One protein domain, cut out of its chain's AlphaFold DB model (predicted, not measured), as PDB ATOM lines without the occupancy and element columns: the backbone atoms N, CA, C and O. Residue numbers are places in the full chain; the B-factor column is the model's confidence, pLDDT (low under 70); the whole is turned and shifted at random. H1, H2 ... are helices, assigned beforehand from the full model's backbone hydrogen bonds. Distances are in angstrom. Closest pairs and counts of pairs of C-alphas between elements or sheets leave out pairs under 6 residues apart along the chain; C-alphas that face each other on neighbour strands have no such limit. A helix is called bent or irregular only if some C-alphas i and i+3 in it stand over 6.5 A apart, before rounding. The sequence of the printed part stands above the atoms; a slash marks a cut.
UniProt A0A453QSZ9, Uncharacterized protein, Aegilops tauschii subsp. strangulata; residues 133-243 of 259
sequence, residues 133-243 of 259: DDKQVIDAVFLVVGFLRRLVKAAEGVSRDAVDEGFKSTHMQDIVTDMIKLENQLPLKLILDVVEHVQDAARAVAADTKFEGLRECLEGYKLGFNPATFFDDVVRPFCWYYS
ATOM      1  N   ASP A 133     324.397 179.330 366.724       72.69
ATOM      2  CA  ASP A 133     325.827 179.430 367.037       72.69
ATOM      3  C   ASP A 133     326.349 180.871 366.898       72.69
ATOM      4  O   ASP A 133     327.044 181.386 367.778       72.69
ATOM      5  N   ASP A 134     325.966 181.571 365.825       78.12
ATOM      6  CA  ASP A 134     326.333 182.974 365.611       78.12
ATOM      7  C   ASP A 134     325.779 183.874 366.733       78.12
ATOM      8  O   ASP A 134     326.466 184.793 367.196       78.12
ATOM      9  N   LYS A 135     324.556 183.605 367.211       82.12
ATOM     10  CA  LYS A 135     323.955 184.331 368.336       82.12
ATOM     11  C   LYS A 135     324.728 184.091 369.632       82.12
ATOM     12  O   LYS A 135     325.053 185.056 370.322       82.12
ATOM     13  N   GLN A 136     325.086 182.842 369.932       84.62
ATOM     14  CA  GLN A 136     325.869 182.511 371.126       84.62
ATOM     15  C   GLN A 136     327.231 183.211 371.130       84.62
ATOM     16  O   GLN A 136     327.658 183.727 372.163       84.62
ATOM     17  N   VAL A 137     327.909 183.277 369.980       86.62
ATOM     18  CA  VAL A 137     329.189 183.992 369.851       86.62
ATOM     19  C   VAL A 137     329.005 185.488 370.119       86.62
ATOM     20  O   VAL A 137     329.805 186.088 370.839       86.62
ATOM     21  N   ILE A 138     327.956 186.104 369.567       85.50
ATOM     22  CA  ILE A 138     327.652 187.524 369.797       85.50
ATOM     23  C   ILE A 138     327.385 187.784 371.281       85.50
ATOM     24  O   ILE A 138     327.944 188.728 371.848       85.50
ATOM     25  N   ASP A 139     326.588 186.928 371.917       84.88
ATOM     26  CA  ASP A 139     326.270 187.021 373.339       84.88
ATOM     27  C   ASP A 139     327.535 186.834 374.198       84.88
ATOM     28  O   ASP A 139     327.757 187.589 375.147       84.88
ATOM     29  N   ALA A 140     328.436 185.918 373.822       88.38
ATOM     30  CA  ALA A 140     329.724 185.717 374.492       88.38
ATOM     31  C   ALA A 140     330.639 186.942 374.379       88.38
ATOM     32  O   ALA A 140     331.229 187.377 375.372       88.38
ATOM     33  N   VAL A 141     330.719 187.558 373.198       89.19
ATOM     34  CA  VAL A 141     331.459 188.813 373.005       89.19
ATOM     35  C   VAL A 141     330.858 189.928 373.855       89.19
ATOM     36  O   VAL A 141     331.599 190.672 374.505       89.19
ATOM     37  N   PHE A 142     329.529 190.038 373.895       86.06
ATOM     38  CA  PHE A 142     328.854 191.049 374.700       86.06
ATOM     39  C   PHE A 142     329.111 190.849 376.199       86.06
ATOM     40  O   PHE A 142     329.421 191.812 376.906       86.06
ATOM     41  N   LEU A 143     329.067 189.605 376.677       87.00
ATOM     42  CA  LEU A 143     329.410 189.260 378.052       87.00
ATOM     43  C   LEU A 143     330.843 189.657 378.386       87.00
ATOM     44  O   LEU A 143     331.067 190.381 379.353       87.00
ATOM     45  N   VAL A 144     331.812 189.213 377.588       89.31
ATOM     46  CA  VAL A 144     333.238 189.392 377.882       89.31
ATOM     47  C   VAL A 144     333.649 190.861 377.786       89.31
ATOM     48  O   VAL A 144     334.213 191.421 378.730       89.31
ATOM     49  N   VAL A 145     333.338 191.511 376.664       88.25
ATOM     50  CA  VAL A 145     333.777 192.885 376.376       88.25
ATOM     51  C   VAL A 145     332.897 193.922 377.061       88.25
ATOM     52  O   VAL A 145     333.393 194.960 377.506       88.25
ATOM     53  N   GLY A 146     331.591 193.670 377.109       83.56
ATOM     54  CA  GLY A 146     330.610 194.592 377.659       83.56
ATOM     55  C   GLY A 146     330.529 194.489 379.173       83.56
ATOM     56  O   GLY A 146     330.748 195.484 379.862       83.56
ATOM     57  N   PHE A 147     330.212 193.303 379.689       85.56
ATOM     58  CA  PHE A 147     329.852 193.118 381.093       85.56
ATOM     59  C   PHE A 147     331.047 192.778 381.992       85.56
ATOM     60  O   PHE A 147     331.359 193.552 382.898       85.56
ATOM     61  N   LEU A 148     331.744 191.665 381.739       88.56
ATOM     62  CA  LEU A 148     332.787 191.133 382.622       88.56
ATOM     63  C   LEU A 148     333.915 192.144 382.816       88.56
ATOM     64  O   LEU A 148     334.269 192.458 383.946       88.56
ATOM     65  N   ARG A 149     334.393 192.773 381.738       87.81
ATOM     66  CA  ARG A 149     335.386 193.852 381.832       87.81
ATOM     67  C   ARG A 149     334.964 195.007 382.740       87.81
ATOM     68  O   ARG A 149     335.795 195.549 383.469       87.81
ATOM     69  N   ARG A 150     333.695 195.415 382.698       85.06
ATOM     70  CA  ARG A 150     333.194 196.489 383.568       85.06
ATOM     71  C   ARG A 150     333.043 196.017 385.002       85.06
ATOM     72  O   ARG A 150     333.347 196.790 385.902       85.06
ATOM     73  N   LEU A 151     332.611 194.774 385.202       85.69
ATOM     74  CA  LEU A 151     332.448 194.197 386.529       85.69
ATOM     75  C   LEU A 151     333.792 194.114 387.249       85.69
ATOM     76  O   LEU A 151     333.896 194.597 388.368       85.69
ATOM     77  N   VAL A 152     334.819 193.578 386.584       86.38
ATOM     78  CA  VAL A 152     336.176 193.481 387.142       86.38
ATOM     79  C   VAL A 152     336.693 194.862 387.529       86.38
ATOM     80  O   VAL A 152     337.071 195.077 388.675       86.38
ATOM     81  N   LYS A 153     336.590 195.836 386.618       85.00
ATOM     82  CA  LYS A 153     337.017 197.213 386.888       85.00
ATOM     83  C   LYS A 153     336.233 197.873 388.031       85.00
ATOM     84  O   LYS A 153     336.786 198.677 388.769       85.00
ATOM     85  N   ALA A 154     334.939 197.584 388.158       82.75
ATOM     86  CA  ALA A 154     334.098 198.144 389.214       82.75
ATOM     87  C   ALA A 154     334.319 197.457 390.570       82.75
ATOM     88  O   ALA A 154     334.122 198.085 391.605       82.75
ATOM     89  N   ALA A 155     334.730 196.188 390.575       81.31
ATOM     90  CA  ALA A 155     335.001 195.426 391.788       81.31
ATOM     91  C   ALA A 155     336.326 195.826 392.474       81.31
ATOM     92  O   ALA A 155     336.544 195.467 393.633       81.31
ATOM     93  N   GLU A 156     337.195 196.589 391.803       78.88
ATOM     94  CA  GLU A 156     338.445 197.111 392.364       78.88
ATOM     95  C   GLU A 156     338.180 198.146 393.474       78.88
ATOM     96  O   GLU A 156     338.019 199.339 393.231       78.88
ATOM     97  N   GLY A 157     338.158 197.689 394.729       68.69
ATOM     98  CA  GLY A 157     338.176 198.560 395.911       68.69
ATOM     99  C   GLY A 157     336.843 199.227 396.267       68.69
ATOM    100  O   GLY A 157     336.821 200.136 397.097       68.69
ATOM    101  N   VAL A 158     335.733 198.779 395.678       75.62
ATOM    102  CA  VAL A 158     334.398 199.365 395.870       75.62
ATOM    103  C   VAL A 158     333.443 198.351 396.511       75.62
ATOM    104  O   VAL A 158     333.603 197.138 396.373       75.62
ATOM    105  N   SER A 159     332.446 198.837 397.260       80.44
ATOM    106  CA  SER A 159     331.422 197.973 397.849       80.44
ATOM    107  C   SER A 159     330.463 197.421 396.794       80.44
ATOM    108  O   SER A 159     330.183 198.069 395.783       80.44
ATOM    109  N   ARG A 160     329.885 196.247 397.073       80.69
ATOM    110  CA  ARG A 160     328.870 195.610 396.214       80.69
ATOM    111  C   ARG A 160     327.734 196.561 395.819       80.69
ATOM    112  O   ARG A 160     327.330 196.570 394.662       80.69
ATOM    113  N   ASP A 161     327.262 197.381 396.757       80.25
ATOM    114  CA  ASP A 161     326.152 198.317 396.532       80.25
ATOM    115  C   ASP A 161     326.511 199.411 395.513       80.25
ATOM    116  O   ASP A 161     325.693 199.778 394.676       80.25
ATOM    117  N   ALA A 162     327.747 199.913 395.533       79.94
ATOM    118  CA  ALA A 162     328.190 200.932 394.583       79.94
ATOM    119  C   ALA A 162     328.436 200.355 393.177       79.94
ATOM    120  O   ALA A 162     328.179 201.040 392.186       79.94
ATOM    121  N   VAL A 163     328.852 199.085 393.080       81.94
ATOM    122  CA  VAL A 163     328.843 198.354 391.802       81.94
ATOM    123  C   VAL A 163     327.404 198.228 391.296       81.94
ATOM    124  O   VAL A 163     327.123 198.575 390.155       81.94
ATOM    125  N   ASP A 164     326.471 197.813 392.151       80.19
ATOM    126  CA  ASP A 164     325.076 197.594 391.770       80.19
ATOM    127  C   ASP A 164     324.383 198.862 391.238       80.19
ATOM    128  O   ASP A 164     323.742 198.831 390.186       80.19
ATOM    129  N   GLU A 165     324.579 200.008 391.891       78.88
ATOM    130  CA  GLU A 165     324.055 201.296 391.413       78.88
ATOM    131  C   GLU A 165     324.653 201.714 390.051       78.88
ATOM    132  O   GLU A 165     323.950 202.249 389.184       78.88
ATOM    133  N   GLY A 166     325.928 201.399 389.797       76.25
ATOM    134  CA  GLY A 166     326.561 201.607 388.491       76.25
ATOM    135  C   GLY A 166     325.960 200.734 387.381       76.25
ATOM    136  O   GLY A 166     325.801 201.174 386.240       76.25
ATOM    137  N   PHE A 167     325.569 199.504 387.707       77.81
ATOM    138  CA  PHE A 167     325.003 198.566 386.737       77.81
ATOM    139  C   PHE A 167     323.514 198.820 386.468       77.81
ATOM    140  O   PHE A 167     323.089 198.753 385.310       77.81
ATOM    141  N   LYS A 168     322.748 199.208 387.497       73.75
ATOM    142  CA  LYS A 168     321.353 199.672 387.373       73.75
ATOM    143  C   LYS A 168     321.231 200.901 386.476       73.75
ATOM    144  O   LYS A 168     320.368 200.947 385.605       73.75
ATOM    145  N   SER A 169     322.119 201.880 386.646       63.28
ATOM    146  CA  SER A 169     322.104 203.120 385.854       63.28
ATOM    147  C   SER A 169     322.508 202.928 384.386       63.28
ATOM    148  O   SER A 169     322.220 203.791 383.558       63.28
ATOM    149  N   THR A 170     323.116 201.787 384.037       64.50
ATOM    150  CA  THR A 170     323.667 201.528 382.695       64.50
ATOM    151  C   THR A 170     322.867 200.485 381.891       64.50
ATOM    152  O   THR A 170     323.349 200.015 380.863       64.50
ATOM    153  N   HIS A 171     321.658 200.098 382.332       65.19
ATOM    154  CA  HIS A 171     320.824 199.058 381.685       65.19
ATOM    155  C   HIS A 171     321.545 197.699 381.517       65.19
ATOM    156  O   HIS A 171     321.139 196.847 380.736       65.19
ATOM    157  N   MET A 172     322.629 197.461 382.267       66.62
ATOM    158  CA  MET A 172     323.405 196.217 382.173       66.62
ATOM    159  C   MET A 172     322.782 195.085 382.984       66.62
ATOM    160  O   MET A 172     323.110 193.924 382.761       66.62
ATOM    161  N   GLN A 173     321.868 195.407 383.899       66.12
ATOM    162  CA  GLN A 173     321.178 194.414 384.712       66.12
ATOM    163  C   GLN A 173     320.246 193.525 383.874       66.12
ATOM    164  O   GLN A 173     320.189 192.321 384.116       66.12
ATOM    165  N   ASP A 174     319.576 194.085 382.864       66.31
ATOM    166  CA  ASP A 174     318.655 193.338 381.998       66.31
ATOM    167  C   ASP A 174     319.408 192.317 381.137       66.31
ATOM    168  O   ASP A 174     319.020 191.154 381.079       66.31
ATOM    169  N   ILE A 175     320.566 192.710 380.593       64.06
ATOM    170  CA  ILE A 175     321.466 191.802 379.867       64.06
ATOM    171  C   ILE A 175     321.878 190.627 380.750       64.06
ATOM    172  O   ILE A 175     321.806 189.477 380.331       64.06
ATOM    173  N   VAL A 176     322.316 190.890 381.980       65.50
ATOM    174  CA  VAL A 176     322.794 189.804 382.840       65.50
ATOM    175  C   VAL A 176     321.645 188.918 383.297       65.50
ATOM    176  O   VAL A 176     321.799 187.705 383.390       65.50
ATOM    177  N   THR A 177     320.479 189.511 383.538       63.97
ATOM    178  CA  THR A 177     319.268 188.758 383.855       63.97
ATOM    179  C   THR A 177     318.894 187.838 382.698       63.97
ATOM    180  O   THR A 177     318.548 186.686 382.937       63.97
ATOM    181  N   ASP A 178     319.027 188.296 381.452       66.50
ATOM    182  CA  ASP A 178     318.792 187.468 380.272       66.50
ATOM    183  C   ASP A 178     319.867 186.399 380.068       66.50
ATOM    184  O   ASP A 178     319.532 185.302 379.637       66.50
ATOM    185  N   MET A 179     321.121 186.665 380.432       62.78
ATOM    186  CA  MET A 179     322.229 185.709 380.315       62.78
ATOM    187  C   MET A 179     322.270 184.639 381.413       62.78
ATOM    188  O   MET A 179     322.733 183.527 381.178       62.78
ATOM    189  N   ILE A 180     321.813 184.962 382.625       62.16
ATOM    190  CA  ILE A 180     321.765 184.021 383.758       62.16
ATOM    191  C   ILE A 180     320.550 183.084 383.651       62.16
ATOM    192  O   ILE A 180     320.515 182.041 384.313       62.16
ATOM    193  N   LYS A 181     319.554 183.399 382.806       65.69
ATOM    194  CA  LYS A 181     318.464 182.460 382.508       65.69
ATOM    195  C   LYS A 181     319.053 181.148 381.996       65.69
ATOM    196  O   LYS A 181     319.889 181.138 381.099       65.69
ATOM    197  N   LEU A 182     318.585 180.036 382.566       55.66
ATOM    198  CA  LEU A 182     319.102 178.688 382.292       55.66
ATOM    199  C   LEU A 182     319.079 178.326 380.795       55.66
ATOM    200  O   LEU A 182     319.906 177.547 380.341       55.66
ATOM    201  N   GLU A 183     318.157 178.920 380.040       61.12
ATOM    202  CA  GLU A 183     317.987 178.742 378.593       61.12
ATOM    203  C   GLU A 183     318.967 179.554 377.721       61.12
ATOM    204  O   GLU A 183     319.099 179.262 376.539       61.12
ATOM    205  N   ASN A 184     319.687 180.524 378.295       67.00
ATOM    206  CA  ASN A 184     320.683 181.368 377.617       67.00
ATOM    207  C   ASN A 184     322.113 181.119 378.141       67.00
ATOM    208  O   ASN A 184     322.991 181.976 378.010       67.00
ATOM    209  N   GLN A 185     322.367 179.956 378.755       74.38
ATOM    210  CA  GLN A 185     323.700 179.629 379.257       74.38
ATOM    211  C   GLN A 185     324.688 179.441 378.110       74.38
ATOM    212  O   GLN A 185     324.591 178.508 377.316       74.38
ATOM    213  N   LEU A 186     325.684 180.319 378.070       83.62
ATOM    214  CA  LEU A 186     326.791 180.199 377.139       83.62
ATOM    215  C   LEU A 186     327.773 179.121 377.614       83.62
ATOM    216  O   LEU A 186     328.138 179.111 378.796       83.62
ATOM    217  N   PRO A 187     328.260 178.245 376.717       86.75
ATOM    218  CA  PRO A 187     329.308 177.294 377.057       86.75
ATOM    219  C   PRO A 187     330.553 178.013 377.589       86.75
ATOM    220  O   PRO A 187     331.052 178.945 376.961       86.75
ATOM    221  N   LEU A 188     331.114 177.544 378.711       86.25
ATOM    222  CA  LEU A 188     332.327 178.143 379.287       86.25
ATOM    223  C   LEU A 188     333.487 178.167 378.281       86.25
ATOM    224  O   LEU A 188     334.230 179.141 378.230       86.25
ATOM    225  N   LYS A 189     333.601 177.126 377.448       89.25
ATOM    226  CA  LYS A 189     334.581 177.069 376.361       89.25
ATOM    227  C   LYS A 189     334.459 178.278 375.430       89.25
ATOM    228  O   LYS A 189     335.448 178.945 375.185       89.25
ATOM    229  N   LEU A 190     333.242 178.610 374.999       89.50
ATOM    230  CA  LEU A 190     332.995 179.749 374.120       89.50
ATOM    231  C   LEU A 190     333.397 181.078 374.780       89.50
ATOM    232  O   LEU A 190     333.959 181.954 374.130       89.50
ATOM    233  N   ILE A 191     333.141 181.221 376.083       90.62
ATOM    234  CA  ILE A 191     333.567 182.401 376.846       90.62
ATOM    235  C   ILE A 191     335.099 182.498 376.858       90.62
ATOM    236  O   ILE A 191     335.639 183.567 376.585       90.62
ATOM    237  N   LEU A 192     335.799 181.396 377.140       92.12
ATOM    238  CA  LEU A 192     337.263 181.353 377.167       92.12
ATOM    239  C   LEU A 192     337.880 181.608 375.784       92.12
ATOM    240  O   LEU A 192     338.815 182.400 375.695       92.12
ATOM    241  N   ASP A 193     337.307 181.041 374.720       92.62
ATOM    242  CA  ASP A 193     337.744 181.268 373.336       92.62
ATOM    243  C   ASP A 193     337.647 182.765 372.971       92.62
ATOM    244  O   ASP A 193     338.545 183.343 372.354       92.62
ATOM    245  N   VAL A 194     336.577 183.448 373.405       92.12
ATOM    246  CA  VAL A 194     336.449 184.904 373.229       92.12
ATOM    247  C   VAL A 194     337.518 185.650 374.026       92.12
ATOM    248  O   VAL A 194     338.130 186.576 373.493       92.12
ATOM    249  N   VAL A 195     337.767 185.275 375.283       93.31
ATOM    250  CA  VAL A 195     338.811 185.904 376.115       93.31
ATOM    251  C   VAL A 195     340.191 185.764 375.473       93.31
ATOM    252  O   VAL A 195     340.957 186.728 375.478       93.31
ATOM    253  N   GLU A 196     340.488 184.605 374.893       94.00
ATOM    254  CA  GLU A 196     341.750 184.330 374.211       94.00
ATOM    255  C   GLU A 196     341.921 185.184 372.947       94.00
ATOM    256  O   GLU A 196     342.982 185.766 372.726       94.00
ATOM    257  N   HIS A 197     340.876 185.312 372.126       93.44
ATOM    258  CA  HIS A 197     341.022 185.865 370.777       93.44
ATOM    259  C   HIS A 197     340.579 187.322 370.606       93.44
ATOM    260  O   HIS A 197     340.926 187.950 369.604       93.44
ATOM    261  N   VAL A 198     339.822 187.903 371.543       92.88
ATOM    262  CA  VAL A 198     339.201 189.226 371.338       92.88
ATOM    263  C   VAL A 198     340.212 190.361 371.168       92.88
ATOM    264  O   VAL A 198     339.975 191.294 370.399       92.88
ATOM    265  N   GLN A 199     341.358 190.295 371.848       92.00
ATOM    266  CA  GLN A 199     342.389 191.329 371.736       92.00
ATOM    267  C   GLN A 199     343.123 191.252 370.395       92.00
ATOM    268  O   GLN A 199     343.374 192.286 369.774       92.00
ATOM    269  N   ASP A 200     343.407 190.043 369.914       92.25
ATOM    270  CA  ASP A 200     343.995 189.831 368.592       92.25
ATOM    271  C   ASP A 200     343.022 190.232 367.483       92.25
ATOM    272  O   ASP A 200     343.419 190.868 366.506       92.25
ATOM    273  N   ALA A 201     341.731 189.937 367.660       91.25
ATOM    274  CA  ALA A 201     340.684 190.397 366.760       91.25
ATOM    275  C   ALA A 201     340.614 191.934 366.716       91.25
ATOM    276  O   ALA A 201     340.551 192.507 365.631       91.25
ATOM    277  N   ALA A 202     340.699 192.617 367.865       90.94
ATOM    278  CA  ALA A 202     340.730 194.080 367.913       90.94
ATOM    279  C   ALA A 202     341.939 194.658 367.156       90.94
ATOM    280  O   ALA A 202     341.781 195.594 366.371       90.94
ATOM    281  N   ARG A 203     343.127 194.062 367.320       91.00
ATOM    282  CA  ARG A 203     344.344 194.468 366.593       91.00
ATOM    283  C   ARG A 203     344.244 194.215 365.093       91.00
ATOM    284  O   ARG A 203     344.642 195.068 364.307       91.00
ATOM    285  N   ALA A 204     343.683 193.077 364.689       91.12
ATOM    286  CA  ALA A 204     343.458 192.770 363.279       91.12
ATOM    287  C   ALA A 204     342.501 193.782 362.629       91.12
ATOM    288  O   ALA A 204     342.747 194.230 361.513       91.12
ATOM    289  N   VAL A 205     341.448 194.191 363.343       90.44
ATOM    290  CA  VAL A 205     340.516 195.230 362.879       90.44
ATOM    291  C   VAL A 205     341.192 196.603 362.809       90.44
ATOM    292  O   VAL A 205     340.907 197.364 361.891       90.44
ATOM    293  N   ALA A 206     342.117 196.914 363.722       89.69
ATOM    294  CA  ALA A 206     342.871 198.169 363.701       89.69
ATOM    295  C   ALA A 206     343.763 198.329 362.456       89.69
ATOM    296  O   ALA A 206     344.050 199.453 362.047       89.69
ATOM    297  N   ALA A 207     344.192 197.213 361.858       88.06
ATOM    298  CA  ALA A 207     344.991 197.197 360.636       88.06
ATOM    299  C   ALA A 207     344.161 197.436 359.357       88.06
ATOM    300  O   ALA A 207     344.737 197.700 358.302       88.06
ATOM    301  N   ASP A 208     342.826 197.352 359.426       90.19
ATOM    302  CA  ASP A 208     341.945 197.674 358.299       90.19
ATOM    303  C   ASP A 208     341.757 199.199 358.211       90.19
ATOM    304  O   ASP A 208     341.325 199.865 359.157       90.19
ATOM    305  N   THR A 209     342.048 199.760 357.035       88.25
ATOM    306  CA  THR A 209     341.954 201.198 356.743       88.25
ATOM    307  C   THR A 209     340.544 201.758 356.940       88.25
ATOM    308  O   THR A 209     340.379 202.949 357.192       88.25
ATOM    309  N   LYS A 210     339.507 200.911 356.924       91.75
ATOM    310  CA  LYS A 210     338.124 201.307 357.244       91.75
ATOM    311  C   LYS A 210     337.947 201.802 358.680       91.75
ATOM    312  O   LYS A 210     336.972 202.504 358.953       91.75
ATOM    313  N   PHE A 211     338.841 201.424 359.594       87.94
ATOM    314  CA  PHE A 211     338.767 201.768 361.014       87.94
ATOM    315  C   PHE A 211     339.899 202.698 361.460       87.94
ATOM    316  O   PHE A 211     340.161 202.798 362.655       87.94
ATOM    317  N   GLU A 212     340.528 203.427 360.531       84.50
ATOM    318  CA  GLU A 212     341.658 204.321 360.819       84.50
ATOM    319  C   GLU A 212     341.363 205.308 361.965       84.50
ATOM    320  O   GLU A 212     342.164 205.448 362.886       84.50
ATOM    321  N   GLY A 213     340.161 205.897 361.999       88.75
ATOM    322  CA  GLY A 213     339.744 206.810 363.074       88.75
ATOM    323  C   GLY A 213     339.567 206.167 364.460       88.75
ATOM    324  O   GLY A 213     339.379 206.878 365.442       88.75
ATOM    325  N   LEU A 214     339.603 204.835 364.559       89.00
ATOM    326  CA  LEU A 214     339.539 204.074 365.813       89.00
ATOM    327  C   LEU A 214     340.830 203.297 366.093       89.00
ATOM    328  O   LEU A 214     340.891 202.555 367.075       89.00
ATOM    329  N   ARG A 215     341.852 203.453 365.247       89.56
ATOM    330  CA  ARG A 215     343.060 202.634 365.265       89.56
ATOM    331  C   ARG A 215     343.771 202.658 366.614       89.56
ATOM    332  O   ARG A 215     344.001 201.598 367.182       89.56
ATOM    333  N   GLU A 216     344.029 203.842 367.168       89.00
ATOM    334  CA  GLU A 216     344.694 203.987 368.473       89.00
ATOM    335  C   GLU A 216     343.915 203.285 369.600       89.00
ATOM    336  O   GLU A 216     344.490 202.573 370.426       89.00
ATOM    337  N   CYS A 217     342.585 203.418 369.600       88.44
ATOM    338  CA  CYS A 217     341.707 202.770 370.575       88.44
ATOM    339  C   CYS A 217     341.724 201.238 370.458       88.44
ATOM    340  O   CYS A 217     341.621 200.545 371.471       88.44
ATOM    341  N   LEU A 218     341.815 200.710 369.234       89.12
ATOM    342  CA  LEU A 218     341.802 199.275 368.953       89.12
ATOM    343  C   LEU A 218     343.171 198.624 369.201       89.12
ATOM    344  O   LEU A 218     343.228 197.555 369.805       89.12
ATOM    345  N   GLU A 219     344.272 199.274 368.815       88.81
ATOM    346  CA  GLU A 219     345.636 198.798 369.092       88.81
ATOM    347  C   GLU A 219     345.930 198.789 370.601       88.81
ATOM    348  O   GLU A 219     346.498 197.830 371.131       88.81
ATOM    349  N   GLY A 220     345.483 199.828 371.315       88.50
ATOM    350  CA  GLY A 220     345.610 199.940 372.767       88.50
ATOM    351  C   GLY A 220     344.601 199.109 373.565       88.50
ATOM    352  O   GLY A 220     344.633 199.134 374.800       88.50
ATOM    353  N   TYR A 221     343.692 198.383 372.905       89.69
ATOM    354  CA  TYR A 221     342.613 197.672 373.580       89.69
ATOM    355  C   TYR A 221     343.149 196.576 374.515       89.69
ATOM    356  O   TYR A 221     343.798 195.608 374.103       89.69
ATOM    357  N   LYS A 222     342.815 196.703 375.804       89.81
ATOM    358  CA  LYS A 222     343.120 195.706 376.834       89.81
ATOM    359  C   LYS A 222     341.863 195.218 377.533       89.81
ATOM    360  O   LYS A 222     341.070 196.033 378.005       89.81
ATOM    361  N   LEU A 223     341.711 193.896 377.609       88.50
ATOM    362  CA  LEU A 223     340.577 193.268 378.285       88.50
ATOM    363  C   LEU A 223     340.683 193.412 379.813       88.50
ATOM    364  O   LEU A 223     339.681 193.679 380.466       88.50
ATOM    365  N   GLY A 224     341.905 193.353 380.352       87.38
ATOM    366  CA  GLY A 224     342.189 193.508 381.786       87.38
ATOM    367  C   GLY A 224     342.326 192.188 382.547       87.38
ATOM    368  O   GLY A 224     342.700 192.207 383.708       87.38
ATOM    369  N   PHE A 225     342.080 191.062 381.884       88.88
ATOM    370  CA  PHE A 225     342.275 189.698 382.374       88.88
ATOM    371  C   PHE A 225     342.598 188.791 381.179       88.88
ATOM    372  O   PHE A 225     342.402 189.192 380.028       88.88
ATOM    373  N   ASN A 226     343.111 187.591 381.441       88.94
ATOM    374  CA  ASN A 226     343.488 186.617 380.413       88.94
ATOM    375  C   ASN A 226     342.973 185.211 380.785       88.94
ATOM    376  O   ASN A 226     342.485 185.035 381.902       88.94
ATOM    377  N   PRO A 227     343.071 184.204 379.896       87.81
ATOM    378  CA  PRO A 227     342.567 182.861 380.188       87.81
ATOM    379  C   PRO A 227     343.181 182.219 381.443       87.81
ATOM    380  O   PRO A 227     342.478 181.528 382.175       87.81
ATOM    381  N   ALA A 228     344.460 182.482 381.736       88.00
ATOM    382  CA  ALA A 228     345.146 181.921 382.900       88.00
ATOM    383  C   ALA A 228     344.667 182.537 384.223       88.00
ATOM    384  O   ALA A 228     344.579 181.841 385.230       88.00
ATOM    385  N   THR A 229     344.323 183.827 384.227       87.00
ATOM    386  CA  THR A 229     343.832 184.530 385.422       87.00
ATOM    387  C   THR A 229     342.309 184.634 385.481       87.00
ATOM    388  O   THR A 229     341.768 185.168 386.444       87.00
ATOM    389  N   PHE A 230     341.596 184.099 384.486       88.12
ATOM    390  CA  PHE A 230     340.153 184.273 384.311       88.12
ATOM    391  C   PHE A 230     339.343 183.894 385.558       88.12
ATOM    392  O   PHE A 230     338.420 184.606 385.950       88.12
ATOM    393  N   PHE A 231     339.689 182.796 386.228       86.75
ATOM    394  CA  PHE A 231     338.955 182.367 387.419       86.75
ATOM    395  C   PHE A 231     339.118 183.337 388.597       86.75
ATOM    396  O   PHE A 231     338.143 183.657 389.283       86.75
ATOM    397  N   ASP A 232     340.324 183.854 388.800       86.75
ATOM    398  CA  ASP A 232     340.618 184.764 389.904       86.75
ATOM    399  C   ASP A 232     340.146 186.184 389.627       86.75
ATOM    400  O   ASP A 232     339.532 186.811 390.490       86.75
ATOM    401  N   ASP A 233     340.399 186.666 388.416       86.62
ATOM    402  CA  ASP A 233     340.131 188.045 388.036       86.62
ATOM    403  C   ASP A 233     338.672 188.249 387.625       86.62
ATOM    404  O   ASP A 233     338.181 189.367 387.717       86.62
ATOM    405  N   VAL A 234     337.963 187.203 387.178       88.50
ATOM    406  CA  VAL A 234     336.609 187.327 386.610       88.50
ATOM    407  C   VAL A 234     335.581 186.494 387.359       88.50
ATOM    408  O   VAL A 234     334.593 187.046 387.846       88.50
ATOM    409  N   VAL A 235     335.789 185.178 387.476       87.81
ATOM    410  CA  VAL A 235     334.785 184.277 388.076       87.81
ATOM    411  C   VAL A 235     334.567 184.618 389.545       87.81
ATOM    412  O   VAL A 235     333.431 184.681 390.003       87.81
ATOM    413  N   ARG A 236     335.632 184.915 390.287       86.94
ATOM    414  CA  ARG A 236     335.535 185.288 391.701       86.94
ATOM    415  C   ARG A 236     334.756 186.597 391.921       86.94
ATOM    416  O   ARG A 236     333.794 186.549 392.691       86.94
ATOM    417  N   PRO A 237     335.065 187.735 391.259       86.12
ATOM    418  CA  PRO A 237     334.215 188.928 391.321       86.12
ATOM    419  C   PRO A 237     332.779 188.686 390.862       86.12
ATOM    420  O   PRO A 237     331.847 189.186 391.489       86.12
ATOM    421  N   PHE A 238     332.588 187.885 389.811       86.19
ATOM    422  CA  PHE A 238     331.266 187.513 389.311       86.19
ATOM    423  C   PHE A 238     330.436 186.773 390.359       86.19
ATOM    424  O   PHE A 238     329.328 187.196 390.698       86.19
ATOM    425  N   CYS A 239     330.990 185.705 390.929       85.12
ATOM    426  CA  CYS A 239     330.345 184.930 391.977       85.12
ATOM    427  C   CYS A 239     330.108 185.773 393.231       85.12
ATOM    428  O   CYS A 239     329.048 185.658 393.831       85.12
ATOM    429  N   TRP A 240     331.043 186.644 393.618       86.50
ATOM    430  CA  TRP A 240     330.858 187.564 394.742       86.50
ATOM    431  C   TRP A 240     329.685 188.529 394.517       86.50
ATOM    432  O   TRP A 240     328.838 188.681 395.399       86.50
ATOM    433  N   TYR A 241     329.602 189.133 393.331       84.06
ATOM    434  CA  TYR A 241     328.567 190.110 392.999       84.06
ATOM    435  C   TYR A 241     327.160 189.488 392.959       84.06
ATOM    436  O   TYR A 241     326.206 190.092 393.457       84.06
ATOM    437  N   TYR A 242     327.033 188.254 392.459       79.06
ATOM    438  CA  TYR A 242     325.757 187.523 392.403       79.06
ATOM    439  C   TYR A 242     325.492 186.599 393.595       79.06
ATOM    440  O   TYR A 242     324.407 186.027 393.692       79.06
ATOM    441  N   SER A 243     326.436 186.472 394.530       80.88
ATOM    442  CA  SER A 243     326.278 185.590 395.684       80.88
ATOM    443  C   SER A 243     325.043 185.983 396.505       80.88
ATOM    444  O   SER A 243     324.863 187.169 396.828       80.88
TER     445      SER A 243
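This is residues 133 to 243 of the 259 residues of an uncharacterized protein of Aegilops tauschii subsp. strangulata (UniProt A0A453QSZ9). A long, nearly straight helix, H1, makes the core; H4a crosses its first arm, H6 crosses its second, and H2 folds back beside that second arm. From H4a the helical hairpin of H4b and H5 reaches out as an arm, residues 208 to 213 sticking out. The printed part has 111 residues with six named helices, H1 to H6 in chain order, and no named strand: all helix. It is compact, radius of gyration of the C-alphas 14.8 A, spanning 44 by 32 by 28 A.

By its hydrogen bonds H1, residues 133 to 155, was assigned as one helix, but it is bent: C-alphas 145 and 148 are 6.6 A apart. H1a, residues 133 to 145, spans 18.2 A from C-alpha 133 at (325.827, 179.430, 367.037); H1b is residues 148 to 155. H4, residues 188 to 206, likewise assigned as one, is bent, with 7.5 A between C-alphas 196 and 199; its arms are H4a, 188 to 196, and H4b, 199 to 206. H2 is residues 160 to 168, H3 172 to 180. H5, 209 to 219, is irregular: C-alphas 210 and 213 are 8.2 A apart. H6, 230 to 242, ends with C-alpha 242 at (325.757, 187.523, 392.403).

H1 is the hub. H1a touches H4a at C-alphas 140 and 191, 5.6 A, a steep tilt of 59 degrees. H1b touches residues 233 to 238 of H6; C-alphas 152 and 234 are closest, 6.2 A. H1b and H2, a hairpin, only just touch, with 3 pairs of C-alphas within 8 A. H3 is near H1a. H4b and H5 touch at C-alphas 206 and 215, 4.7 A. O i to N i+4 pairs are within hydrogen-bond range throughout H1a, H1b, H2, H3, H4a and H4b, in 7 of 9 in H6 and 3 of 7 in H5, where 5 of 8 O i to N i+3 pairs are.

The C-alphas farthest apart, of Thr 209 and Ser 243, are 44.8 A apart. The printed part has no cut and no long link. pLDDT is under 70 at residue 157 and residues 169 to 184.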